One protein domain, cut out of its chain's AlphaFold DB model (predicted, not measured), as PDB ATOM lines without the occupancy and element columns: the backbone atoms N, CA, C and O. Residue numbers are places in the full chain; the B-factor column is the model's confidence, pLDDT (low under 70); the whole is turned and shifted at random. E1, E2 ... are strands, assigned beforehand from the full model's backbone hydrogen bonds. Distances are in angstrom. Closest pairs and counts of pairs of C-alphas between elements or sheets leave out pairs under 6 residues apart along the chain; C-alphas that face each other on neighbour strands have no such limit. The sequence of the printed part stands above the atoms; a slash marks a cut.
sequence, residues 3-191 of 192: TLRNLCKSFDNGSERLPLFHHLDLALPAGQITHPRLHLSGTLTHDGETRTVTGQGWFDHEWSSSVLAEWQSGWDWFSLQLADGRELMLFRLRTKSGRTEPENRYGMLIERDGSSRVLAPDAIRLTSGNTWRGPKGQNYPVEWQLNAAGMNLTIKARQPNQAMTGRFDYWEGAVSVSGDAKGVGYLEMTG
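AT A GLANCE: This is residues 3 to 191 of the 192 residues of the protein "CrtC domain-containing protein" of Aeromonas jandaei (UniProt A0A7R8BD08). A twisted ten-strand sheet curls back over itself, bringing E8, E11 and E12 over one face of E4, E5 and E6, while the small sheet E1 E2 E3 is partly face to face with its other side, strands crossed. The E2 E3 hairpin sticks out at residues 45 to 50, and the E9 E10 hairpin is a small extra sheet. The printed part has 189 residues with fifteen named strands, E1 to E15 in chain order, and no named helix; the class is all strand. The large sheet is branched, and its neighbour pairs are antiparallel. The whole is compact, with a radius of gyration of the C-alphas of 17.1 A and spans of 51 by 42 by 34 A.

IN THESE COORDINATES: In the large sheet, E4 is residues 72 to 82, 29.7 A long, from C-alpha 72 at (-14.266, 53.672, -26.166); E5 is 87 to 95, 26.5 A; E6 is 104 to 110; E7 is 116 to 119; E8 is 125 to 128; E11 is 143 to 148; E12 is 151 to 157; E13 is 163 to 165; E14 is 169 to 179, 30.2 A; and E15 is 183 to 190, 23.2 A, ending at C-alpha 190 at (-24.154, 50.596, -27.909). E1 is residues 3 to 6, from C-alpha 3 at (-39.363, 30.175, -15.220); E2 is 31 to 46, 36.3 A; E3 is 49 to 63, 37.6 A. E9 is 131 to 133 and E10 is 139 to 141.

HOW THE PARTS SIT: E14 has three neighbours: E12 and E13 on one side, E15 on the other side. It bends by 54 degrees at residue 174; N 173 and O 187 of E15 are 2.9 A apart, and N 176 and O 156 of E12 are 2.8 A apart. E4 E5 E6 E7 and E13 E14 E15 are meanders, each strand the antiparallel neighbour of the one before, as is E1 E2 E3; N 78 of E4 and O 90 of E5 are within hydrogen-bond range at 2.8 A. E5 and E8 are only just apart, closest 8.5 A. The large sheet and E1 E2 E3 form a sandwich, two sheets face to face, with strands at 82 degrees; the closest C-alphas of E2 and E4, Pro 36 and Gln 81, are 7.2 A apart. E2 and E3, a hairpin, bend by 77 degrees at residues 41 and 52; N 40 and O 55 are 2.9 A apart. E8 runs on into E9, and E10 into E11, each at 42 degrees.

THE WHOLE: The two C-alphas farthest apart, those of Asp 25 and Glu 49, are 53.8 A apart. The printed part has no cut. The link E1 to E2 is long, 24 residues, with residues 11 to 12 paired to residues 33 to 34 of E2. Mean pLDDT of the printed part is 85.9; residues 3 to 31 and 65 to 67 are under 70.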
ATOM      1  N   THR A   3     -40.272  30.943 -16.070       60.28
ATOM      2  CA  THR A   3     -39.363  30.175 -15.220       60.28
ATOM      3  C   THR A   3     -38.147  29.771 -16.042       60.28
ATOM      4  O   THR A   3     -38.297  29.246 -17.146       60.28
ATOM      5  N   LEU A   4     -36.955  30.004 -15.490       67.19
ATOM      6  CA  LEU A   4     -35.680  29.600 -16.075       67.19
ATOM      7  C   LEU A   4     -35.151  28.383 -15.318       67.19
ATOM      8  O   LEU A   4     -35.041  28.415 -14.093       67.19
ATOM      9  N   ARG A   5     -34.823  27.309 -16.035       51.66
ATOM     10  CA  ARG A   5     -34.149  26.135 -15.468       51.66
ATOM     11  C   ARG A   5     -32.821  25.934 -16.170       51.66
ATOM     12  O   ARG A   5     -32.779  25.810 -17.392       51.66
ATOM     13  N   ASN A   6     -31.742  25.892 -15.396       53.62
ATOM     14  CA  ASN A   6     -30.436  25.594 -15.953       53.62
ATOM     15  C   ASN A   6     -30.335  24.102 -16.276       53.62
ATOM     16  O   ASN A   6     -30.536  23.268 -15.396       53.62
ATOM     17  N   LEU A   7     -30.054  23.784 -17.538       55.09
ATOM     18  CA  LEU A   7     -29.842  22.413 -18.006       55.09
ATOM     19  C   LEU A   7     -28.379  22.157 -18.403       55.09
ATOM     20  O   LEU A   7     -28.050  21.034 -18.773       55.09
ATOM     21  N   CYS A   8     -27.513  23.175 -18.330       54.75
ATOM     22  CA  CYS A   8     -26.105  23.100 -18.718       54.75
ATOM     23  C   CYS A   8     -25.184  23.523 -17.561       54.75
ATOM     24  O   CYS A   8     -25.620  24.106 -16.565       54.75
ATOM     25  N   LYS A   9     -23.889  23.225 -17.684       54.53
ATOM     26  CA  LYS A   9     -22.867  23.761 -16.783       54.53
ATOM     27  C   LYS A   9     -22.801  25.283 -16.928       54.53
ATOM     28  O   LYS A   9     -22.849  25.819 -18.032       54.53
ATOM     29  N   SER A  10     -22.721  25.960 -15.792       53.69
ATOM     30  CA  SER A  10     -22.417  27.387 -15.711       53.69
ATOM     31  C   SER A  10     -20.933  27.593 -16.009       53.69
ATOM     32  O   SER A  10     -20.112  26.776 -15.589       53.69
ATOM     33  N   PHE A  11     -20.593  28.684 -16.684       54.78
ATOM     34  CA  PHE A  11     -19.211  29.132 -16.820       54.78
ATOM     35  C   PHE A  11     -18.934  30.257 -15.822       54.78
ATOM     36  O   PHE A  11     -19.789  31.120 -15.640       54.78
ATOM     37  N   ASP A  12     -17.756  30.243 -15.205       52.47
ATOM     38  CA  ASP A  12     -17.245  31.292 -14.320       52.47
ATOM     39  C   ASP A  12     -15.833  31.654 -14.792       52.47
ATOM     40  O   ASP A  12     -14.962  30.784 -14.846       52.47
ATOM     41  N   ASN A  13     -15.609  32.923 -15.145       55.16
ATOM     42  CA  ASN A  13     -14.280  33.419 -15.516       55.16
ATOM     43  C   ASN A  13     -13.426  33.831 -14.306       55.16
ATOM     44  O   ASN A  13     -12.479  34.606 -14.453       55.16
ATOM     45  N   GLY A  14     -13.799  33.385 -13.103       43.91
ATOM     46  CA  GLY A  14     -13.175  33.711 -11.828       43.91
ATOM     47  C   GLY A  14     -11.653  33.825 -11.914       43.91
ATOM     48  O   GLY A  14     -10.953  32.816 -11.924       43.91
ATOM     49  N   SER A  15     -11.178  35.078 -11.910       43.56
ATOM     50  CA  SER A  15      -9.790  35.581 -11.914       43.56
ATOM     51  C   SER A  15      -9.121  35.962 -13.248       43.56
ATOM     52  O   SER A  15      -8.094  36.643 -13.192       43.56
ATOM     53  N   GLU A  16      -9.677  35.664 -14.429       47.28
ATOM     54  CA  GLU A  16      -9.094  36.161 -15.692       47.28
ATOM     55  C   GLU A  16      -9.616  37.568 -16.040       47.28
ATOM     56  O   GLU A  16     -10.822  37.805 -16.154       47.28
ATOM     57  N   ARG A  17      -8.702  38.539 -16.218       50.66
ATOM     58  CA  ARG A  17      -9.045  39.909 -16.638       50.66
ATOM     59  C   ARG A  17      -9.727  39.869 -18.006       50.66
ATOM     60  O   ARG A  17      -9.075  39.627 -19.017       50.66
ATOM     61  N   LEU A  18     -11.020  40.183 -18.054       52.31
ATOM     62  CA  LEU A  18     -11.702  40.417 -19.325       52.31
ATOM     63  C   LEU A  18     -11.034  41.597 -20.061       52.31
ATOM     64  O   LEU A  18     -10.645  42.575 -19.412       52.31
ATOM     65  N   PRO A  19     -10.937  41.580 -21.406       51.31
ATOM     66  CA  PRO A  19     -10.378  42.694 -22.187       51.31
ATOM     67  C   PRO A  19     -11.083  44.036 -21.975       51.31
ATOM     68  O   PRO A  19     -10.481  45.087 -22.209       51.31
ATOM     69  N   LEU A  20     -12.313  44.011 -21.449       48.19
ATOM     70  CA  LEU A  20     -13.028  45.186 -20.953       48.19
ATOM     71  C   LEU A  20     -12.245  45.954 -19.877       48.19
ATOM     72  O   LEU A  20     -12.438  47.153 -19.747       48.19
ATOM     73  N   PHE A  21     -11.316  45.305 -19.169       51.41
ATOM     74  CA  PHE A  21     -10.603  45.855 -18.010       51.41
ATOM     75  C   PHE A  21      -9.079  45.917 -18.196       51.41
ATOM     76  O   PHE A  21      -8.343  46.202 -17.253       51.41
ATOM     77  N   HIS A  22      -8.578  45.674 -19.412       51.00
ATOM     78  CA  HIS A  22      -7.136  45.647 -19.697       51.00
ATOM     79  C   HIS A  22      -6.429  47.010 -19.566       51.00
ATOM     80  O   HIS A  22      -5.204  47.050 -19.522       51.00
ATOM     81  N   HIS A  23      -7.165  48.120 -19.491       46.97
ATOM     82  CA  HIS A  23      -6.615  49.481 -19.428       46.97
ATOM     83  C   HIS A  23      -6.371  49.997 -17.996       46.97
ATOM     84  O   HIS A  23      -6.133  51.189 -17.811       46.97
ATOM     85  N   LEU A  24      -6.434  49.127 -16.982       41.16
ATOM     86  CA  LEU A  24      -6.250  49.505 -15.582       41.16
ATOM     87  C   LEU A  24      -5.108  48.711 -14.930       41.16
ATOM     88  O   LEU A  24      -5.161  47.488 -14.791       41.16
ATOM     89  N   ASP A  25      -4.097  49.433 -14.447       37.72
ATOM     90  CA  ASP A  25      -2.980  48.913 -13.638       37.72
ATOM     91  C   ASP A  25      -3.363  48.617 -12.173       37.72
ATOM     92  O   ASP A  25      -2.515  48.445 -11.302       37.72
ATOM     93  N   LEU A  26      -4.657  48.491 -11.877       36.03
ATOM     94  CA  LEU A  26      -5.157  48.099 -10.562       36.03
ATOM     95  C   LEU A  26      -5.882  46.761 -10.689       36.03
ATOM     96  O   LEU A  26      -6.756  46.581 -11.535       36.03
ATOM     97  N   ALA A  27      -5.474  45.786  -9.880       43.03
ATOM     98  CA  ALA A  27      -6.138  44.497  -9.719       43.03
ATOM     99  C   ALA A  27      -7.506  44.696  -9.045       43.03
ATOM    100  O   ALA A  27      -7.690  44.412  -7.866       43.03
ATOM    101  N   LEU A  28      -8.450  45.263  -9.786       46.59
ATOM    102  CA  LEU A  28      -9.832  45.385  -9.366       46.59
ATOM    103  C   LEU A  28     -10.582  44.095  -9.739       46.59
ATOM    104  O   LEU A  28     -10.377  43.586 -10.844       46.59
ATOM    105  N   PRO A  29     -11.415  43.541  -8.841       55.66
ATOM    106  CA  PRO A  29     -12.148  42.314  -9.110       55.66
ATOM    107  C   PRO A  29     -13.185  42.570 -10.202       55.66
ATOM    108  O   PRO A  29     -14.178  43.266  -9.986       55.66
ATOM    109  N   ALA A  30     -12.940  41.985 -11.367       63.53
ATOM    110  CA  ALA A  30     -13.915  41.872 -12.432       63.53
ATOM    111  C   ALA A  30     -14.115  40.397 -12.775       63.53
ATOM    112  O   ALA A  30     -13.177  39.601 -12.681       63.53
ATOM    113  N   GLY A  31     -15.333  40.030 -13.142       68.19
ATOM    114  CA  GLY A  31     -15.669  38.659 -13.490       68.19
ATOM    115  C   GLY A  31     -17.013  38.569 -14.188       68.19
ATOM    116  O   GLY A  31     -17.782  39.529 -14.227       68.19
ATOM    117  N   GLN A  32     -17.263  37.403 -14.771       76.00
ATOM    118  CA  GLN A  32     -18.486  37.110 -15.497       76.00
ATOM    119  C   GLN A  32     -18.870  35.651 -15.273       76.00
ATOM    120  O   GLN A  32     -18.020  34.760 -15.345       76.00
ATOM    121  N   ILE A  33     -20.160  35.426 -15.037       80.75
ATOM    122  CA  ILE A  33     -20.788  34.110 -15.035       80.75
ATOM    123  C   ILE A  33     -21.804  34.058 -16.168       80.75
ATOM    124  O   ILE A  33     -22.649  34.944 -16.287       80.75
ATOM    125  N   THR A  34     -21.754  32.985 -16.950       83.56
ATOM    126  CA  THR A  34     -22.635  32.771 -18.099       83.56
ATOM    127  C   THR A  34     -23.369  31.441 -17.974       83.56
ATOM    128  O   THR A  34     -22.772  30.395 -17.710       83.56
ATOM    129  N   HIS A  35     -24.676  31.468 -18.233       88.81
ATOM    130  CA  HIS A  35     -25.516  30.291 -18.418       88.81
ATOM    131  C   HIS A  35     -26.080  30.307 -19.841       88.81
ATOM    132  O   HIS A  35     -27.102  30.952 -20.102       88.81
ATOM    133  N   PRO A  36     -25.432  29.601 -20.779       86.75
ATOM    134  CA  PRO A  36     -25.655  29.835 -22.194       86.75
ATOM    135  C   PRO A  36     -26.882  29.103 -22.738       86.75
ATOM    136  O   PRO A  36     -27.272  29.353 -23.870       86.75
ATOM    137  N   ARG A  37     -27.491  28.182 -21.973       88.75
ATOM    138  CA  ARG A  37     -28.604  27.333 -22.427       88.75
ATOM    139  C   ARG A  37     -29.602  27.023 -21.312       88.75
ATOM    140  O   ARG A  37     -29.744  25.888 -20.854       88.75
ATOM    141  N   LEU A  38     -30.310  28.055 -20.866       89.69
ATOM    142  CA  LEU A  38     -31.397  27.926 -19.898       89.69
ATOM    143  C   LEU A  38     -32.674  27.467 -20.603       89.69
ATOM    144  O   LEU A  38     -33.097  28.092 -21.571       89.69
ATOM    145  N   HIS A  39     -33.331  26.418 -20.117       91.00
ATOM    146  CA  HIS A  39     -34.669  26.086 -20.593       91.00
ATOM    147  C   HIS A  39     -35.676  27.070 -20.008       91.00
ATOM    148  O   HIS A  39     -35.744  27.263 -18.790       91.00
ATOM    149  N   LEU A  40     -36.453  27.686 -20.891       91.81
ATOM    150  CA  LEU A  40     -37.499  28.633 -20.551       91.81
ATOM    151  C   LEU A  40     -38.853  27.964 -20.734       91.81
ATOM    152  O   LEU A  40     -39.127  27.380 -21.781       91.81
ATOM    153  N   SER A  41     -39.724  28.122 -19.748       94.69
ATOM    154  CA  SER A  41     -41.137  27.768 -19.853       94.69
ATOM    155  C   SER A  41     -41.973  28.789 -19.098       94.69
ATOM    156  O   SER A  41     -41.561  29.249 -18.030       94.69
ATOM    157  N   GLY A  42     -43.150  29.131 -19.607       94.81
ATOM    158  CA  GLY A  42     -44.049  30.030 -18.899       94.81
ATOM    159  C   GLY A  42     -45.162  30.572 -19.772       94.81
ATOM    160  O   GLY A  42     -45.588  29.925 -20.724       94.81
ATOM    161  N   THR A  43     -45.628  31.771 -19.443       95.81
ATOM    162  CA  THR A  43     -46.718  32.445 -20.153       95.81
ATOM    163  C   THR A  43     -46.340  33.861 -20.571       95.81
ATOM    164  O   THR A  43     -45.720  34.597 -19.792       95.81
ATOM    165  N   LEU A  44     -46.751  34.233 -21.786       93.88
ATOM    166  CA  LEU A  44     -46.648  35.575 -22.359       93.88
ATOM    167  C   LEU A  44     -48.057  36.110 -22.624       93.88
ATOM    168  O   LEU A  44     -48.866  35.405 -23.225       93.88
ATOM    169  N   THR A  45     -48.331  37.346 -22.210       94.38
ATOM    170  CA  THR A  45     -49.587  38.041 -22.513       94.38
ATOM    171  C   THR A  45     -49.306  39.182 -23.480       94.38
ATOM    172  O   THR A  45     -48.478  40.041 -23.186       94.38
ATOM    173  N   HIS A  46     -49.980  39.191 -24.627       91.69
ATOM    174  CA  HIS A  46     -49.877  40.242 -25.637       91.69
ATOM    175  C   HIS A  46     -51.273  40.530 -26.186       91.69
ATOM    176  O   HIS A  46     -52.010  39.593 -26.484       91.69
ATOM    177  N   ASP A  47     -51.657  41.807 -26.242       94.75
ATOM    178  CA  ASP A  47     -52.996  42.257 -26.651       94.75
ATOM    179  C   ASP A  47     -54.143  41.534 -25.920       94.75
ATOM    180  O   ASP A  47     -55.163  41.166 -26.496       94.75
ATOM    181  N   GLY A  48     -53.959  41.296 -24.616       95.44
ATOM    182  CA  GLY A  48     -54.928  40.603 -23.760       95.44
ATOM    183  C   GLY A  48     -54.957  39.078 -23.917       95.44
ATOM    184  O   GLY A  48     -55.551  38.397 -23.082       95.44
ATOM    185  N   GLU A  49     -54.275  38.513 -24.915       96.75
ATOM    186  CA  GLU A  49     -54.194  37.068 -25.113       96.75
ATOM    187  C   GLU A  49     -52.985  36.485 -24.378       96.75
ATOM    188  O   GLU A  49     -51.847  36.913 -24.577       96.75
ATOM    189  N   THR A  50     -53.225  35.479 -23.533       97.00
ATOM    190  CA  THR A  50     -52.164  34.771 -22.808       97.00
ATOM    191  C   THR A  50     -51.854  33.441 -23.479       97.00
ATOM    192  O   THR A  50     -52.733  32.599 -23.635       97.00
ATOM    193  N   ARG A  51     -50.582  33.227 -23.825       96.62
ATOM    194  CA  ARG A  51     -50.088  32.009 -24.477       96.62
ATOM    195  C   ARG A  51     -49.014  31.346 -23.628       96.62
ATOM    196  O   ARG A  51     -48.176  32.028 -23.036       96.62
ATOM    197  N   THR A  52     -49.014  30.016 -23.602       96.25
ATOM    198  CA  THR A  52     -47.899  29.246 -23.037       96.25
ATOM    199  C   THR A  52     -46.736  29.265 -24.019       96.25
ATOM    200  O   THR A  52     -46.926  29.058 -25.216       96.25
ATOM    201  N   VAL A  53     -45.535  29.515 -23.514       95.56
ATOM    202  CA  VAL A  53     -44.308  29.603 -24.303       95.56
ATOM    203  C   VAL A  53     -43.234  28.705 -23.712       95.56
ATOM    204  O   VAL A  53     -43.153  28.513 -22.497       95.56
ATOM    205  N   THR A  54     -42.393  28.172 -24.591       94.56
ATOM    206  CA  THR A  54     -41.148  27.498 -24.227       94.56
ATOM    207  C   THR A  54     -40.019  28.019 -25.102       94.56
ATOM    208  O   THR A  54     -40.262  28.578 -26.174       94.56
ATOM    209  N   GLY A  55     -38.781  27.876 -24.644       91.94
ATOM    210  CA  GLY A  55     -37.632  28.339 -25.403       91.94
ATOM    211  C   GLY A  55     -36.310  28.076 -24.708       91.94
ATOM    212  O   GLY A  55     -36.231  27.339 -23.724       91.94
ATOM    213  N   GLN A  56     -35.272  28.701 -25.244       92.12
ATOM    214  CA  GLN A  56     -33.943  28.719 -24.654       92.12
ATOM    215  C   GLN A  56     -33.578  30.160 -24.311       92.12
ATOM    216  O   GLN A  56     -33.953  31.082 -25.032       92.12
ATOM    217  N   GLY A  57     -32.889  30.334 -23.193       90.50
ATOM    218  CA  GLY A  57     -32.421  31.614 -22.693       90.50
ATOM    219  C   GLY A  57     -30.917  31.611 -22.493       90.50
ATOM    220  O   GLY A  57     -30.296  30.555 -22.343       90.50
ATOM    221  N   TRP A  58     -30.376  32.817 -22.466       93.06
ATOM    222  CA  TRP A  58     -29.011  33.122 -22.089       93.06
ATOM    223  C   TRP A  58     -29.058  34.027 -20.863       93.06
ATOM    224  O   TRP A  58     -29.899  34.925 -20.798       93.06
ATOM    225  N   PHE A  59     -28.184  33.789 -19.894       91.12
ATOM    226  CA  PHE A  59     -28.029  34.674 -18.749       91.12
ATOM    227  C   PHE A  59     -26.556  34.971 -18.534       91.12
ATOM    228  O   PHE A  59     -25.767  34.040 -18.387       91.12
ATOM    229  N   ASP A  60     -26.237  36.258 -18.472       87.06
ATOM    230  CA  ASP A  60     -24.938  36.762 -18.057       87.06
ATOM    231  C   ASP A  60     -25.077  37.531 -16.748       87.06
ATOM    232  O   ASP A  60     -26.014  38.307 -16.548       87.06
ATOM    233  N   HIS A  61     -24.108  37.323 -15.867       84.88
ATOM    234  CA  HIS A  61     -23.861  38.147 -14.699       84.88
ATOM    235  C   HIS A  61     -22.426  38.635 -14.787       84.88
ATOM    236  O   HIS A  61     -21.502  37.858 -14.576       84.88
ATOM    237  N   GLU A  62     -22.247  39.920 -15.068       82.56
ATOM    238  CA  GLU A  62     -20.945  40.580 -15.063       82.56
ATOM    239  C   GLU A  62     -20.839  41.521 -13.860       82.56
ATOM    240  O   GLU A  62     -21.800  42.205 -13.500       82.56
ATOM    241  N   TRP A  63     -19.669  41.556 -13.228       79.56
ATOM    242  CA  TRP A  63     -19.352  42.518 -12.180       79.56
ATOM    243  C   TRP A  63     -17.982  43.132 -12.433       79.56
ATOM    244  O   TRP A  63     -17.033  42.449 -12.814       79.56
ATOM    245  N   SER A  64     -17.877  44.438 -12.203       74.19
ATOM    246  CA  SER A  64     -16.628  45.190 -12.264       74.19
ATOM    247  C   SER A  64     -16.762  46.489 -11.478       74.19
ATOM    248  O   SER A  64     -17.859  47.016 -11.296       74.19
ATOM    249  N   SER A  65     -15.638  47.033 -11.027       68.56
ATOM    250  CA  SER A  65     -15.554  48.374 -10.440       68.56
ATOM    251  C   SER A  65     -15.081  49.425 -11.449       68.56
ATOM    252  O   SER A  65     -14.553  50.468 -11.063       68.56
ATOM    253  N   SER A  66     -15.184  49.144 -12.747       64.75
ATOM    254  CA  SER A  66     -14.749  50.043 -13.814       64.75
ATOM    255  C   SER A  66     -15.766  50.083 -14.941       64.75
ATOM    256  O   SER A  66     -16.369  49.074 -15.293       64.75
ATOM    257  N   VAL A  67     -15.965  51.282 -15.478       69.19
ATOM    258  CA  VAL A  67     -16.828  51.539 -16.634       69.19
ATOM    259  C   VAL A  67     -15.987  51.579 -17.910       69.19
ATOM    260  O   VAL A  67     -14.757  51.584 -17.830       69.19
ATOM    261  N   LEU A  68     -16.640  51.638 -19.077       70.31
ATOM    262  CA  LEU A  68     -15.954  51.881 -20.348       70.31
ATOM    263  C   LEU A  68     -14.985  53.062 -20.231       70.31
ATOM    264  O   LEU A  68     -15.329  54.113 -19.681       70.31
ATOM    265  N   ALA A  69     -13.797  52.908 -20.804       72.50
ATOM    266  CA  ALA A  69     -12.846  54.001 -20.873       72.50
ATOM    267  C   ALA A  69     -13.376  55.125 -21.774       72.50
ATOM    268  O   ALA A  69     -14.059  54.876 -22.768       72.50
ATOM    269  N   GLU A  70     -13.001  56.377 -21.499       80.56
ATOM    270  CA  GLU A  70     -13.485  57.538 -22.266       80.56
ATOM    271  C   GLU A  70     -13.171  57.473 -23.769       80.56
ATOM    272  O   GLU A  70     -13.839  58.126 -24.575       80.56
ATOM    273  N   TRP A  71     -12.150  56.717 -24.167       78.62
ATOM    274  CA  TRP A  71     -11.749  56.531 -25.562       78.62
ATOM    275  C   TRP A  71     -12.543  55.434 -26.287       78.62
ATOM    276  O   TRP A  71     -12.409  55.302 -27.504       78.62
ATOM    277  N   GLN A  72     -13.387  54.682 -25.582       86.25
ATOM    278  CA  GLN A  72     -14.266  53.672 -26.166       86.25
ATOM    279  C   GLN A  72     -15.563  54.333 -26.643       86.25
ATOM    280  O   GLN A  72     -16.148  55.172 -25.956       86.25
ATOM    281  N   SER A  73     -15.985  54.011 -27.866       90.31
ATOM    282  CA  SER A  73     -17.219  54.545 -28.457       90.31
ATOM    283  C   SER A  73     -18.446  53.727 -28.063       90.31
ATOM    284  O   SER A  73     -19.524  54.296 -27.947       90.31
ATOM    285  N   GLY A  74     -18.271  52.430 -27.811       91.94
ATOM    286  CA  GLY A  74     -19.314  51.490 -27.414       91.94
ATOM    287  C   GLY A  74     -18.858  50.052 -27.650       91.94
ATOM    288  O   GLY A  74     -17.672  49.804 -27.902       91.94
ATOM    289  N   TRP A  75     -19.795  49.109 -27.592       93.56
ATOM    290  CA  TRP A  75     -19.516  47.695 -27.842       93.56
ATOM    291  C   TRP A  75     -20.498  47.048 -28.815       93.56
ATOM    292  O   TRP A  75     -21.567  47.594 -29.092       93.56
ATOM    293  N   ASP A  76     -20.072  45.906 -29.354       96.31
ATOM    294  CA  ASP A  76     -20.898  44.905 -30.023       96.31
ATOM    295  C   ASP A  76     -20.763  43.612 -29.209       96.31
ATOM    296  O   ASP A  76     -19.650  43.091 -29.094       96.31
ATOM    297  N   TRP A  77     -21.847  43.106 -28.627       96.56
ATOM    298  CA  TRP A  77     -21.861  41.864 -27.851       96.56
ATOM    299  C   TRP A  77     -22.783  40.841 -28.507       96.56
ATOM    300  O   TRP A  77     -23.880  41.170 -28.950       96.56
ATOM    301  N   PHE A  78     -22.330  39.593 -28.577       97.75
ATOM    302  CA  PHE A  78     -23.048  38.489 -29.195       97.75
ATOM    303  C   PHE A  78     -23.114  37.312 -28.229       97.75
ATOM    304  O   PHE A  78     -22.087  36.877 -27.708       97.75
ATOM    305  N   SER A  79     -24.297  36.719 -28.103       96.62
ATOM    306  CA  SER A  79     -24.483  35.375 -27.552       96.62
ATOM    307  C   SER A  79     -25.131  34.486 -28.597       96.62
ATOM    308  O   SER A  79     -26.231  34.761 -29.069       96.62
ATOM    309  N   LEU A  80     -24.452  33.415 -28.995       98.06
ATOM    310  CA  LEU A  80     -24.899  32.526 -30.060       98.06
ATOM    311  C   LEU A  80     -25.053  31.111 -29.507       98.06
ATOM    312  O   LEU A  80     -24.083  30.486 -29.082       98.06
ATOM    313  N   GLN A  81     -26.272  30.588 -29.564       97.56
ATOM    314  CA  GLN A  81     -26.596  29.201 -29.258       97.56
ATOM    315  C   GLN A  81     -26.638  28.418 -30.570       97.56
ATOM    316  O   GLN A  81     -27.612  28.492 -31.332       97.56
ATOM    317  N   LEU A  82     -25.577  27.662 -30.855       97.94
ATOM    318  CA  LEU A  82     -25.514  26.850 -32.063       97.94
ATOM    319  C   LEU A  82     -26.373  25.591 -31.886       97.94
ATOM    320  O   LEU A  82     -26.516  25.028 -30.794       97.94
ATOM    321  N   ALA A  83     -26.986  25.164 -32.986       96.94
ATOM    322  CA  ALA A  83     -27.901  24.028 -33.043       96.94
ATOM    323  C   ALA A  83     -27.192  22.689 -32.810       96.94
ATOM    324  O   ALA A  83     -27.837  21.703 -32.469       96.94
ATOM    325  N   ASP A  84     -25.872  22.654 -32.980       95.81
ATOM    326  CA  ASP A  84     -25.058  21.475 -32.721       95.81
ATOM    327  C   ASP A  84     -24.598  21.369 -31.258       95.81
ATOM    328  O   ASP A  84     -23.794  20.500 -30.937       95.81
ATOM    329  N   GLY A  85     -25.109  22.234 -30.377       95.19
ATOM    330  CA  GLY A  85     -24.862  22.190 -28.937       95.19
ATOM    331  C   GLY A  85     -23.647  22.987 -28.470       95.19
ATOM    332  O   GLY A  85     -23.389  22.986 -27.278       95.19
ATOM    333  N   ARG A  86     -22.915  23.651 -29.372       96.69
ATOM    334  CA  ARG A  86     -21.874  24.618 -28.997       96.69
ATOM    335  C   ARG A  86     -22.475  25.997 -28.756       96.69
ATOM    336  O   ARG A  86     -23.526  26.329 -29.313       96.69
ATOM    337  N   GLU A  87     -21.775  26.833 -28.004       96.38
ATOM    338  CA  GLU A  87     -22.135  28.233 -27.810       96.38
ATOM    339  C   GLU A  87     -20.946  29.172 -28.001       96.38
ATOM    340  O   GLU A  87     -19.801  28.823 -27.727       96.38
ATOM    341  N   LEU A  88     -21.220  30.379 -28.491       96.19
ATOM    342  CA  LEU A  88     -20.223  31.432 -28.659       96.19
ATOM    343  C   LEU A  88     -20.694  32.694 -27.952       96.19
ATOM    344  O   LEU A  88     -21.763  33.211 -28.270       96.19
ATOM    345  N   MET A  89     -19.867  33.209 -27.050       94.81
ATOM    346  CA  MET A  89     -19.975  34.581 -26.565       94.81
ATOM    347  C   MET A  89     -18.850  35.396 -27.187       94.81
ATOM    348  O   MET A  89     -17.706  34.941 -27.211       94.81
ATOM    349  N   LEU A  90     -19.164  36.563 -27.737       93.81
ATOM    350  CA  LEU A  90     -18.187  37.455 -28.352       93.81
ATOM    351  C   LEU A  90     -18.470  38.878 -27.916       93.81
ATOM    352  O   LEU A  90     -19.625  39.296 -27.913       93.81
ATOM    353  N   PHE A  91     -17.420  39.650 -27.666       88.19
ATOM    354  CA  PHE A  91     -17.551  41.096 -27.609       88.19
ATOM    355  C   PHE A  91     -16.470  41.791 -28.429       88.19
ATOM    356  O   PHE A  91     -15.336  41.317 -28.558       88.19
ATOM    357  N   ARG A  92     -16.825  42.957 -28.960       92.06
ATOM    358  CA  ARG A  92     -15.924  43.921 -29.586       92.06
ATOM    359  C   ARG A  92     -16.115  45.269 -28.906       92.06
ATOM    360  O   ARG A  92     -17.213  45.808 -28.923       92.06
ATOM    361  N   LEU A  93     -15.044  45.822 -28.351       91.06
ATOM    362  CA  LEU A  93     -15.002  47.194 -27.853       91.06
ATOM    363  C   LEU A  93     -14.432  48.086 -28.940       91.06
ATOM    364  O   LEU A  93     -13.286  47.909 -29.364       91.06
ATOM    365  N   ARG A  94     -15.236  49.045 -29.387       92.06
ATOM    366  CA  ARG A  94     -14.854  49.952 -30.463       92.06
ATOM    367  C   ARG A  94     -14.132  51.166 -29.899       92.06
ATOM    368  O   ARG A  94     -14.551  51.763 -28.906       92.06
ATOM    369  N   THR A  95     -13.055  51.556 -30.562       89.56
ATOM    370  CA  THR A  95     -12.304  52.773 -30.252       89.56
ATOM    371  C   THR A  95     -12.976  53.970 -30.937       89.56
ATOM    372  O   THR A  95     -13.532  53.847 -32.032       89.56
ATOM    373  N   LYS A  96     -12.973  55.149 -30.307       88.12
ATOM    374  CA  LYS A  96     -13.411  56.400 -30.950       88.12
ATOM    375  C   LYS A  96     -12.526  56.741 -32.155       88.12
ATOM    376  O   LYS A  96     -11.329  56.474 -32.154       88.12
ATOM    377  N   SER A  97     -13.112  57.380 -33.168       83.06
ATOM    378  CA  SER A  97     -12.368  57.852 -34.345       83.06
ATOM    379  C   SER A  97     -11.232  58.810 -33.955       83.06
ATOM    380  O   SER A  97     -11.368  59.584 -33.005       83.06
ATOM    381  N   GLY A  98     -10.118  58.768 -34.691       80.75
ATOM    382  CA  GLY A  98      -8.936  59.607 -34.446       80.75
ATOM    383  C   GLY A  98      -7.976  59.081 -33.371       80.75
ATOM    384  O   GLY A  98      -7.019  59.766 -33.021       80.75
ATOM    385  N   ARG A  99      -8.219  57.874 -32.854       81.31
ATOM    386  CA  ARG A  99      -7.350  57.156 -31.914       81.31
ATOM    387  C   ARG A  99      -6.575  56.049 -32.628       81.31
ATOM    388  O   ARG A  99      -7.029  55.533 -33.648       81.31
ATOM    389  N   THR A 100      -5.400  55.715 -32.108       76.56
ATOM    390  CA  THR A 100      -4.501  54.700 -32.685       76.56
ATOM    391  C   THR A 100      -4.649  53.339 -32.015       76.56
ATOM    392  O   THR A 100      -4.177  52.339 -32.552       76.56
ATOM    393  N   GLU A 101      -5.300  53.291 -30.852       73.19
ATOM    394  CA  GLU A 101      -5.552  52.076 -30.094       73.19
ATOM    395  C   GLU A 101      -6.459  51.124 -30.894       73.19
ATOM    396  O   GLU A 101      -7.561  51.517 -31.306       73.19
ATOM    397  N   PRO A 102      -6.030  49.869 -31.126       73.00
ATOM    398  CA  PRO A 102      -6.849  48.903 -31.837       73.00
ATOM    399  C   PRO A 102      -8.107  48.577 -31.032       73.00
ATOM    400  O   PRO A 102      -8.129  48.643 -29.804       73.00
ATOM    401  N   GLU A 103      -9.163  48.193 -31.738       82.94
ATOM    402  CA  GLU A 103     -10.369  47.677 -31.098       82.94
ATOM    403  C   GLU A 103     -10.058  46.377 -30.354       82.94
ATOM    404  O   GLU A 103      -9.402  45.479 -30.893       82.94
ATOM    405  N   ASN A 104     -10.576  46.251 -29.133       86.00
ATOM    406  CA  ASN A 104     -10.406  45.038 -28.344       86.00
ATOM    407  C   ASN A 104     -11.495  44.032 -28.703       86.00
ATOM    408  O   ASN A 104     -12.669  44.384 -28.826       86.00
ATOM    409  N   ARG A 105     -11.110  42.764 -28.831       89.56
ATOM    410  CA  ARG A 105     -12.033  41.652 -29.054       89.56
ATOM    411  C   ARG A 105     -11.802  40.578 -28.014       89.56
ATOM    412  O   ARG A 105     -10.669  40.335 -27.610       89.56
ATOM    413  N   TYR A 106     -12.879  39.917 -27.641       88.06
ATOM    414  CA  TYR A 106     -12.864  38.741 -26.792       88.06
ATOM    415  C   TYR A 106     -13.879  37.752 -27.323       88.06
ATOM    416  O   TYR A 106     -14.914  38.134 -27.875       88.06
ATOM    417  N   GLY A 107     -13.583  36.478 -27.132       90.88
ATOM    418  CA  GLY A 107     -14.507  35.420 -27.457       90.88
ATOM    419  C   GLY A 107     -14.332  34.254 -26.519       90.88
ATOM    420  O   GLY A 107     -13.238  33.996 -26.030       90.88
ATOM    421  N   MET A 108     -15.413  33.530 -26.316       92.50
ATOM    422  CA  MET A 108     -15.435  32.276 -25.592       92.50
ATOM    423  C   MET A 108     -16.210  31.279 -26.437       92.50
ATOM    424  O   MET A 108     -17.344  31.556 -26.833       92.50
ATOM    425  N   LEU A 109     -15.599  30.130 -26.712       95.25
ATOM    426  CA  LEU A 109     -16.311  28.974 -27.236       95.25
ATOM    427  C   LEU A 109     -16.632  28.045 -26.072       95.25
ATOM    428  O   LEU A 109     -15.729  27.649 -25.338       95.25
ATOM    429  N   ILE A 110     -17.902  27.685 -25.945       94.06
ATOM    430  CA  ILE A 110     -18.383  26.645 -25.044       94.06
ATOM    431  C   ILE A 110     -18.706  25.428 -25.913       94.06
ATOM    432  O   ILE A 110     -19.456  25.511 -26.889       94.06
ATOM    433  N   GLU A 111     -18.051  24.316 -25.612       94.56
ATOM    434  CA  GLU A 111     -18.201  23.050 -26.314       94.56
ATOM    435  C   GLU A 111     -19.414  22.273 -25.790       94.56
ATOM    436  O   GLU A 111     -19.948  22.525 -24.712       94.56
ATOM    437  N   ARG A 112     -19.834  21.263 -26.555       93.00
ATOM    438  CA  ARG A 112     -21.048  20.465 -26.288       93.00
ATOM    439  C   ARG A 112     -21.045  19.755 -24.930       93.00
ATOM    440  O   ARG A 112     -22.104  19.424 -24.406       93.00
ATOM    441  N   ASP A 113     -19.862  19.464 -24.396       89.06
ATOM    442  CA  ASP A 113     -19.660  18.819 -23.092       89.06
ATOM    443  C   ASP A 113     -19.584  19.824 -21.920       89.06
ATOM    444  O   ASP A 113     -19.398  19.442 -20.752       89.06
ATOM    445  N   GLY A 114     -19.752  21.113 -22.231       85.19
ATOM    446  CA  GLY A 114     -19.661  22.240 -21.315       85.19
ATOM    447  C   GLY A 114     -18.229  22.653 -20.976       85.19
ATOM    448  O   GLY A 114     -18.058  23.502 -20.104       85.19
ATOM    449  N   SER A 115     -17.204  22.062 -21.600       89.44
ATOM    450  CA  SER A 115     -15.852  22.629 -21.554       89.44
ATOM    451  C   SER A 115     -15.816  23.938 -22.340       89.44
ATOM    452  O   SER A 115     -16.605  24.140 -23.262       89.44
ATOM    453  N   SER A 116     -14.938  24.863 -21.968       87.69
ATOM    454  CA  SER A 116     -14.864  26.165 -22.621       87.69
ATOM    455  C   SER A 116     -13.425  26.583 -22.877       87.69
ATOM    456  O   SER A 116     -12.492  26.121 -22.217       87.69
ATOM    457  N   ARG A 117     -13.237  27.442 -23.880       90.25
ATOM    458  CA  ARG A 117     -11.937  28.033 -24.199       90.25
ATOM    459  C   ARG A 117     -12.071  29.466 -24.693       90.25
ATOM    460  O   ARG A 117     -12.877  29.762 -25.583       90.25
ATOM    461  N   VAL A 118     -11.212  30.331 -24.162       90.75
ATOM    462  CA  VAL A 118     -11.047  31.704 -24.642       90.75
ATOM    463  C   VAL A 118     -10.525  31.678 -26.081       90.75
ATOM    464  O   VAL A 118      -9.694  30.848 -26.464       90.75
ATOM    465  N   LEU A 119     -11.028  32.593 -26.900       90.81
ATOM    466  CA  LEU A 119     -10.564  32.858 -28.252       90.81
ATOM    467  C   LEU A 119      -9.641  34.073 -28.228       90.81
ATOM    468  O   LEU A 119     -10.011  35.135 -27.724       90.81
ATOM    469  N   ALA A 120      -8.452  33.924 -28.809       89.25
ATOM    470  CA  ALA A 120      -7.519  35.030 -28.945       89.25
ATOM    471  C   ALA A 120      -8.104  36.140 -29.856       89.25
ATOM    472  O   ALA A 120      -8.821  35.826 -30.814       89.25
ATOM    473  N   PRO A 121      -7.814  37.433 -29.603       89.44
ATOM    474  CA  PRO A 121      -8.411  38.545 -30.355       89.44
ATOM    475  C   PRO A 121      -8.155  38.528 -31.874       89.44
ATOM    476  O   PRO A 121      -8.944  39.076 -32.650       89.44
ATOM    477  N   ASP A 122      -7.043  37.937 -32.307       90.75
ATOM    478  CA  ASP A 122      -6.628  37.757 -33.704       90.75
ATOM    479  C   ASP A 122      -7.334  36.576 -34.395       90.75
ATOM    480  O   ASP A 122      -7.515  36.588 -35.615       90.75
ATOM    481  N   ALA A 123      -7.808  35.606 -33.610       93.06
ATOM    482  CA  ALA A 123      -8.639  34.495 -34.061       93.06
ATOM    483  C   ALA A 123     -10.122  34.874 -34.242       93.06
ATOM    484  O   ALA A 123     -10.922  34.024 -34.630       93.06
ATOM    485  N   ILE A 124     -10.496  36.126 -33.954       96.00
ATOM    486  CA  ILE A 124     -11.857  36.650 -34.103       96.00
ATOM    487  C   ILE A 124     -11.851  37.732 -35.178       96.00
ATOM    488  O   ILE A 124     -11.279  38.810 -34.997       96.00
ATOM    489  N   ARG A 125     -12.542  37.478 -36.287       96.38
ATOM    490  CA  ARG A 125     -12.785  38.471 -37.336       96.38
ATOM    491  C   ARG A 125     -14.280  38.715 -37.457       96.38
ATOM    492  O   ARG A 125     -15.030  37.815 -37.821       96.38
ATOM    493  N   LEU A 126     -14.690  39.942 -37.154       95.81
ATOM    494  CA  LEU A 126     -16.055  40.435 -37.306       95.81
ATOM    495  C   LEU A 126     -16.080  41.456 -38.440       95.81
ATOM    496  O   LEU A 126     -15.288  42.396 -38.455       95.81
ATOM    497  N   THR A 127     -16.979  41.273 -39.397       97.12
ATOM    498  CA  THR A 127     -17.184  42.197 -40.515       97.12
ATOM    499  C   THR A 127     -18.655  42.572 -40.569       97.12
ATOM    500  O   THR A 127     -19.508  41.707 -40.761       97.12
ATOM    501  N   SER A 128     -18.960  43.855 -40.378       96.44
ATOM    502  CA  SER A 128     -20.323  44.373 -40.481       96.44
ATOM    503  C   SER A 128     -20.795  44.369 -41.933       96.44
ATOM    504  O   SER A 128     -20.059  44.789 -42.827       96.44
ATOM    505  N   GLY A 129     -22.024  43.921 -42.154       96.44
ATOM    506  CA  GLY A 129     -22.724  43.966 -43.432       96.44
ATOM    507  C   GLY A 129     -23.766  45.081 -43.464       96.44
ATOM    508  O   GLY A 129     -23.479  46.234 -43.141       96.44
ATOM    509  N   ASN A 130     -24.986  44.728 -43.868       96.88
ATOM    510  CA  ASN A 130     -26.103  45.660 -43.991       96.88
ATOM    511  C   ASN A 130     -26.421  46.374 -42.674       96.88
ATOM    512  O   ASN A 130     -26.411  45.777 -41.592       96.88
ATOM    513  N   THR A 131     -26.775  47.650 -42.791       97.88
ATOM    514  CA  THR A 131     -27.180  48.484 -41.665       97.88
ATOM    515  C   THR A 131     -28.674  48.784 -41.695       97.88
ATOM    516  O   THR A 131     -29.322  48.775 -42.742       97.88
ATOM    517  N   TRP A 132     -29.222  49.068 -40.522       97.94
ATOM    518  CA  TRP A 132     -30.546  49.639 -40.345       97.94
ATOM    519  C   TRP A 132     -30.430  50.985 -39.635       97.94
ATOM    520  O   TRP A 132     -29.618  51.160 -38.721       97.94
ATOM    521  N   ARG A 133     -31.252  51.944 -40.064       97.69
ATOM    522  CA  ARG A 133     -31.247  53.294 -39.512       97.69
ATOM    523  C   ARG A 133     -32.151  53.381 -38.287       97.69
ATOM    524  O   ARG A 133     -33.360  53.198 -38.401       97.69
ATOM    525  N   GLY A 134     -31.553  53.704 -37.146       96.06
ATOM    526  CA  GLY A 134     -32.230  53.863 -35.867       96.06
ATOM    527  C   GLY A 134     -33.148  55.086 -35.788       96.06
ATOM    528  O   GLY A 134     -33.065  55.988 -36.630       96.06
ATOM    529  N   PRO A 135     -33.995  55.174 -34.744       94.75
ATOM    530  CA  PRO A 135     -34.985  56.244 -34.600       94.75
ATOM    531  C   PRO A 135     -34.385  57.651 -34.480       94.75
ATOM    532  O   PRO A 135     -35.030  58.620 -34.871       94.75
ATOM    533  N   LYS A 136     -33.145  57.782 -33.977       94.31
ATOM    534  CA  LYS A 136     -32.414  59.063 -33.915       94.31
ATOM    535  C   LYS A 136     -31.377  59.205 -35.035       94.31
ATOM    536  O   LYS A 136     -30.564  60.123 -35.024       94.31
ATOM    537  N   GLY A 137     -31.418  58.315 -36.026       94.69
ATOM    538  CA  GLY A 137     -30.547  58.342 -37.194       94.69
ATOM    539  C   GLY A 137     -29.213  57.615 -37.059       94.69
ATOM    540  O   GLY A 137     -28.397  57.744 -37.971       94.69
ATOM    541  N   GLN A 138     -29.021  56.849 -35.982       95.25
ATOM    542  CA  GLN A 138     -27.896  55.926 -35.807       95.25
ATOM    543  C   GLN A 138     -27.866  54.881 -36.928       95.25
ATOM    544  O   GLN A 138     -28.915  54.521 -37.463       95.25
ATOM    545  N   ASN A 139     -26.693  54.342 -37.250       96.06
ATOM    546  CA  ASN A 139     -26.558  53.272 -38.242       96.06
ATOM    547  C   ASN A 139     -26.113  51.979 -37.563       96.06
ATOM    548  O   ASN A 139     -24.923  51.770 -37.350       96.06
ATOM    549  N   TYR A 140     -27.065  51.099 -37.264       97.56
ATOM    550  CA  TYR A 140     -26.787  49.823 -36.612       97.56
ATOM    551  C   TYR A 140     -26.490  48.739 -37.654       97.56
ATOM    552  O   TYR A 140     -27.347  48.486 -38.504       97.56
ATOM    553  N   PRO A 141     -25.328  48.070 -37.625       97.50
ATOM    554  CA  PRO A 141     -25.087  46.884 -38.440       97.50
ATOM    555  C   PRO A 141     -25.937  45.716 -37.927       97.50
ATOM    556  O   PRO A 141     -25.699  45.150 -36.865       97.50
ATOM    557  N   VAL A 142     -26.954  45.351 -38.701       98.06
ATOM    558  CA  VAL A 142     -27.909  44.280 -38.363       98.06
ATOM    559  C   VAL A 142     -27.575  42.959 -39.061       98.06
ATOM    560  O   VAL A 142     -28.302  41.973 -38.941       98.06
ATOM    561  N   GLU A 143     -26.465  42.932 -39.793       98.38
ATOM    562  CA  GLU A 143     -25.890  41.754 -40.427       98.38
ATOM    563  C   GLU A 143     -24.380  41.748 -40.196       98.38
ATOM    564  O   GLU A 143     -23.725  42.784 -40.302       98.38
ATOM    565  N   TRP A 144     -23.832  40.573 -39.899       98.50
ATOM    566  CA  TRP A 144     -22.419  40.386 -39.604       98.50
ATOM    567  C   TRP A 144     -21.906  39.085 -40.208       98.50
ATOM    568  O   TRP A 144     -22.596  38.063 -40.194       98.50
ATOM    569  N   GLN A 145     -20.668  39.119 -40.688       98.56
ATOM    570  CA  GLN A 145     -19.870  37.931 -40.951       98.56
ATOM    571  C   GLN A 145     -18.866  37.738 -39.821       98.56
ATOM    572  O   GLN A 145     -18.133  38.662 -39.462       98.56
ATOM    573  N   LEU A 146     -18.843  36.531 -39.275       98.38
ATOM    574  CA  LEU A 146     -17.973  36.113 -38.192       98.38
ATOM    575  C   LEU A 146     -17.089  34.966 -38.678       98.38
ATOM    576  O   LEU A 146     -17.590  33.918 -39.076       98.38
ATOM    577  N   ASN A 147     -15.776  35.144 -38.575       98.12
ATOM    578  CA  ASN A 147     -14.819  34.048 -38.607       98.12
ATOM    579  C   ASN A 147     -14.189  33.915 -37.218       98.12
ATOM    580  O   ASN A 147     -13.496  34.824 -36.758       98.12
ATOM    581  N   ALA A 148     -14.486  32.813 -36.534       97.12
ATOM    582  CA  ALA A 148     -13.961  32.510 -35.208       97.12
ATOM    583  C   ALA A 148     -14.059  31.012 -34.925       97.12
ATOM    584  O   ALA A 148     -14.947  30.333 -35.439       97.12
ATOM    585  N   ALA A 149     -13.151  30.483 -34.101       95.31
ATOM    586  CA  ALA A 149     -13.154  29.072 -33.702       95.31
ATOM    587  C   ALA A 149     -13.201  28.067 -34.882       95.31
ATOM    588  O   ALA A 149     -13.762  26.981 -34.752       95.31
ATOM    589  N   GLY A 150     -12.616  28.430 -36.030       95.75
ATOM    590  CA  GLY A 150     -12.634  27.604 -37.242       95.75
ATOM    591  C   GLY A 150     -13.980  27.573 -37.979       95.75
ATOM    592  O   GLY A 150     -14.146  26.742 -38.863       95.75
ATOM    593  N   MET A 151     -14.926  28.449 -37.628       98.00
ATOM    594  CA  MET A 151     -16.237  28.563 -38.269       98.00
ATOM    595  C   MET A 151     -16.388  29.897 -38.995       98.00
ATOM    596  O   MET A 151     -15.970  30.937 -38.486       98.00
ATOM    597  N   ASN A 152     -17.057  29.858 -40.144       98.56
ATOM    598  CA  ASN A 152     -17.568  31.004 -40.882       98.56
ATOM    599  C   ASN A 152     -19.082  31.070 -40.697       98.56
ATOM    600  O   ASN A 152     -19.825  30.210 -41.178       98.56
ATOM    601  N   LEU A 153     -19.530  32.088 -39.971       98.75
ATOM    602  CA  LEU A 153     -20.918  32.263 -39.579       98.75
ATOM    603  C   LEU A 153     -21.450  33.598 -40.091       98.75
ATOM    604  O   LEU A 153     -20.822  34.639 -39.919       98.75
ATOM    605  N   THR A 154     -22.650  33.569 -40.656       98.81
ATOM    606  CA  THR A 154     -23.442  34.761 -40.946       98.81
ATOM    607  C   THR A 154     -24.471  34.949 -39.842       98.81
ATOM    608  O   THR A 154     -25.281  34.052 -39.587       98.81
ATOM    609  N   ILE A 155     -24.459  36.126 -39.222       98.75
ATOM    610  CA  ILE A 155     -25.360  36.524 -38.140       98.75
ATOM    611  C   ILE A 155     -26.275  37.624 -38.678       98.75
ATOM    612  O   ILE A 155     -25.791  38.627 -39.203       98.75
ATOM    613  N   LYS A 156     -27.593  37.449 -38.569       98.69
ATOM    614  CA  LYS A 156     -28.579  38.435 -39.041       98.69
ATOM    615  C   LYS A 156     -29.623  38.712 -37.980       98.69
ATOM    616  O   LYS A 156     -30.149  37.779 -37.375       98.69
ATOM    617  N   ALA A 157     -29.981  39.977 -37.802       98.44
ATOM    618  CA  ALA A 157     -31.139  40.354 -37.008       98.44
ATOM    619  C   ALA A 157     -32.397  39.670 -37.551       98.44
ATOM    620  O   ALA A 157     -32.682  39.715 -38.749       98.44
ATOM    621  N   ARG A 158     -33.181  39.053 -36.661       98.06
ATOM    622  CA  ARG A 158     -34.472  38.452 -37.033       98.06
ATOM    623  C   ARG A 158     -35.500  39.510 -37.416       98.06
ATOM    624  O   ARG A 158     -36.402  39.229 -38.199       98.06
ATOM    625  N   GLN A 159     -35.355  40.703 -36.852       96.31
ATOM    626  CA  GLN A 159     -36.089  41.896 -37.236       96.31
ATOM    627  C   GLN A 159     -35.211  43.133 -36.958       96.31
ATOM    628  O   GLN A 159     -34.460  43.136 -35.981       96.31
ATOM    629  N   PRO A 160     -35.220  44.153 -37.827       91.62
ATOM    630  CA  PRO A 160     -34.256  45.247 -37.731       91.62
ATOM    631  C   PRO A 160     -34.599  46.286 -36.649       91.62
ATOM    632  O   PRO A 160     -33.693  46.906 -36.096       91.62
ATOM    633  N   ASN A 161     -35.882  46.469 -36.323       96.19
ATOM    634  CA  ASN A 161     -36.356  47.470 -35.369       96.19
ATOM    635  C   ASN A 161     -36.338  46.929 -33.929       96.19
ATOM    636  O   ASN A 161     -37.371  46.605 -33.338       96.19
ATOM    637  N   GLN A 162     -35.127  46.810 -33.391       95.62
ATOM    638  CA  GLN A 162     -34.848  46.350 -32.026       95.62
ATOM    639  C   GLN A 162     -34.083  47.408 -31.214       95.62
ATOM    640  O   GLN A 162     -33.407  47.094 -30.241       95.62
ATOM    641  N   ALA A 163     -34.172  48.680 -31.618       95.25
ATOM    642  CA  ALA A 163     -33.560  49.772 -30.872       95.25
ATOM    643  C   ALA A 163     -34.396  50.155 -29.646       95.25
ATOM    644  O   ALA A 163     -35.601  50.387 -29.743       95.25
ATOM    645  N   MET A 164     -33.722  50.298 -28.511       94.19
ATOM    646  CA  MET A 164     -34.265  50.838 -27.276       94.19
ATOM    647  C   MET A 164     -33.665  52.221 -27.047       94.19
ATOM    648  O   MET A 164     -32.481  52.369 -26.747       94.19
ATOM    649  N   THR A 165     -34.492  53.251 -27.209       87.94
ATOM    650  CA  THR A 165     -34.079  54.636 -26.974       87.94
ATOM    651  C   THR A 165     -34.436  55.051 -25.554       87.94
ATOM    652  O   THR A 165     -35.617  55.142 -25.216       87.94
ATOM    653  N   GLY A 166     -33.428  55.324 -24.729       85.06
ATOM    654  CA  GLY A 166     -33.602  55.762 -23.345       85.06
ATOM    655  C   GLY A 166     -32.562  56.804 -22.944       85.06
ATOM    656  O   GLY A 166     -32.180  57.658 -23.744       85.06
ATOM    657  N   ARG A 167     -32.091  56.724 -21.691       83.81
ATOM    658  CA  ARG A 167     -30.937  57.513 -21.215       83.81
ATOM    659  C   ARG A 167     -29.671  57.190 -22.013       83.81
ATOM    660  O   ARG A 167     -28.867  58.078 -22.266       83.81
ATOM    661  N   PHE A 168     -29.532  55.929 -22.396       85.12
ATOM    662  CA  PHE A 168     -28.525  55.434 -23.319       85.12
ATOM    663  C   PHE A 168     -29.261  54.719 -24.451       85.12
ATOM    664  O   PHE A 168     -30.324  54.134 -24.223       85.12
ATOM    665  N   ASP A 169     -28.732  54.829 -25.664       92.06
ATOM    666  CA  ASP A 169     -29.302  54.162 -26.827       92.06
ATOM    667  C   ASP A 169     -28.645  52.796 -26.998       92.06
ATOM    668  O   ASP A 169     -27.417  52.693 -27.062       92.06
ATOM    669  N   TYR A 170     -29.489  51.775 -27.092       95.19
ATOM    670  CA  TYR A 170     -29.087  50.406 -27.364       95.19
ATOM    671  C   TYR A 170     -29.807  49.891 -28.605       95.19
ATOM    672  O   TYR A 170     -30.944  50.278 -28.893       95.19
ATOM    673  N   TRP A 171     -29.173  48.964 -29.308       97.88
ATOM    674  CA  TRP A 171     -29.863  48.021 -30.176       97.88
ATOM    675  C   TRP A 171     -29.760  46.639 -29.548       97.88
ATOM    676  O   TRP A 171     -28.654  46.187 -29.279       97.88
ATOM    677  N   GLU A 172     -30.904  46.007 -29.296       96.69
ATOM    678  CA  GLU A 172     -31.035  44.844 -28.414       96.69
ATOM    679  C   GLU A 172     -31.910  43.799 -29.075       96.69
ATOM    680  O   GLU A 172     -33.141  43.854 -28.983       96.69
ATOM    681  N   GLY A 173     -31.291  42.882 -29.817       96.88
ATOM    682  CA  GLY A 173     -32.055  42.125 -30.789       96.88
ATOM    683  C   GLY A 173     -31.709  40.664 -30.966       96.88
ATOM    684  O   GLY A 173     -30.554  40.255 -31.057       96.88
ATOM    685  N   ALA A 174     -32.769  39.875 -31.141       98.06
ATOM    686  CA  ALA A 174     -32.658  38.478 -31.513       98.06
ATOM    687  C   ALA A 174     -32.042  38.340 -32.913       98.06
ATOM    688  O   ALA A 174     -32.482  38.991 -33.872       98.06
ATOM    689  N   VAL A 175     -31.079  37.428 -33.041       98.56
ATOM    690  CA  VAL A 175     -30.388  37.107 -34.295       98.56
ATOM    691  C   VAL A 175     -30.565  35.638 -34.679       98.56
ATOM    692  O   VAL A 175     -30.816  34.773 -33.837       98.56
ATOM    693  N   SER A 176     -30.453  35.348 -35.972       98.56
ATOM    694  CA  SER A 176     -30.266  34.002 -36.507       98.56
ATOM    695  C   SER A 176     -28.831  33.821 -36.994       98.56
ATOM    696  O   SER A 176     -28.186  34.769 -37.444       98.56
ATOM    697  N   VAL A 177     -28.343  32.586 -36.899       98.81
ATOM    698  CA  VAL A 177     -26.997  32.184 -37.312       98.81
ATOM    699  C   VAL A 177     -27.096  31.138 -38.417       98.81
ATOM    700  O   VAL A 177     -27.916  30.217 -38.349       98.81
ATOM    701  N   SER A 178     -26.254  31.280 -39.432       98.81
ATOM    702  CA  SER A 178     -26.119  30.353 -40.561       98.81
ATOM    703  C   SER A 178     -24.661  30.273 -41.027       98.81
ATOM    704  O   SER A 178     -23.828  31.026 -40.530       98.81
ATOM    705  N   GLY A 179     -24.352  29.386 -41.978       98.44
ATOM    706  CA  GLY A 179     -22.987  29.112 -42.441       98.44
ATOM    707  C   GLY A 179     -22.543  27.720 -42.001       98.44
ATOM    708  O   GLY A 179     -23.323  26.772 -42.113       98.44
ATOM    709  N   ASP A 180     -21.330  27.616 -41.459       98.50
ATOM    710  CA  ASP A 180     -20.755  26.348 -40.979       98.50
ATOM    711  C   ASP A 180     -21.542  25.737 -39.802       98.50
ATOM    712  O   ASP A 180     -21.491  24.531 -39.558       98.50
ATOM    713  N   ALA A 181     -22.313  26.559 -39.087       98.19
ATOM    714  CA  ALA A 181     -23.303  26.127 -38.113       98.19
ATOM    715  C   ALA A 181     -24.592  26.945 -38.257       98.19
ATOM    716  O   ALA A 181     -24.597  28.081 -38.736       98.19
ATOM    717  N   LYS A 182     -25.706  26.362 -37.811       98.56
ATOM    718  CA  LYS A 182     -26.987  27.062 -37.658       98.56
ATOM    719  C   LYS A 182     -27.220  27.368 -36.192       98.56
ATOM    720  O   LYS A 182     -26.764  26.619 -35.335       98.56
ATOM    721  N   GLY A 183     -27.974  28.416 -35.900       98.06
ATOM    722  CA  GLY A 183     -28.284  28.764 -34.523       98.06
ATOM    723  C   GLY A 183     -29.171  29.985 -34.403       98.06
ATOM    724  O   GLY A 183     -29.653  30.546 -35.390       98.06
ATOM    725  N   VAL A 184     -29.369  30.388 -33.161       98.31
ATOM    726  CA  VAL A 184     -30.048  31.624 -32.779       98.31
ATOM    727  C   VAL A 184     -29.221  32.315 -31.714       98.31
ATOM    728  O   VAL A 184     -28.310  31.717 -31.143       98.31
ATOM    729  N   GLY A 185     -29.526  33.571 -31.446       97.38
ATOM    730  CA  GLY A 185     -28.782  34.301 -30.447       97.38
ATOM    731  C   GLY A 185     -29.332  35.680 -30.184       97.38
ATOM    732  O   GLY A 185     -30.456  36.012 -30.575       97.38
ATOM    733  N   TYR A 186     -28.480  36.481 -29.571       98.00
ATOM    734  CA  TYR A 186     -28.734  37.869 -29.262       98.00
ATOM    735  C   TYR A 186     -27.538  38.728 -29.670       98.00
ATOM    736  O   TYR A 186     -26.394  38.267 -29.617       98.00
ATOM    737  N   LEU A 187     -27.823  39.950 -30.105       98.12
ATOM    738  CA  LEU A 187     -26.842  40.981 -30.405       98.12
ATOM    739  C   LEU A 187     -27.239  42.250 -29.651       98.12
ATOM    740  O   LEU A 187     -28.348  42.753 -29.832       98.12
ATOM    741  N   GLU A 188     -26.310  42.749 -28.847       97.50
ATOM    742  CA  GLU A 188     -26.391  44.039 -28.172       97.50
ATOM    743  C   GLU A 188     -25.365  44.990 -28.801       97.50
ATOM    744  O   GLU A 188     -24.200  44.634 -28.993       97.50
ATOM    745  N   MET A 189     -25.788  46.209 -29.124       97.00
ATOM    746  CA  MET A 189     -24.906  47.254 -29.639       97.00
ATOM    747  C   MET A 189     -25.172  48.585 -28.947       97.00
ATOM    748  O   MET A 189     -26.315  49.039 -28.869       97.00
ATOM    749  N   THR A 190     -24.106  49.260 -28.529       94.69
ATOM    750  CA  THR A 190     -24.154  50.596 -27.909       94.69
ATOM    751  C   THR A 190     -23.272  51.566 -28.665       94.69
ATOM    752  O   THR A 190     -22.324  51.126 -29.292       94.69
ATOM    753  N   GLY A 191     -23.524  52.876 -28.605       92.31
ATOM    754  CA  GLY A 191     -22.568  53.869 -29.123       92.31
ATOM    755  C   GLY A 191     -22.466  53.953 -30.652       92.31
ATOM    756  O   GLY A 191     -21.361  54.087 -31.188       92.31
TER     757      GLY A 191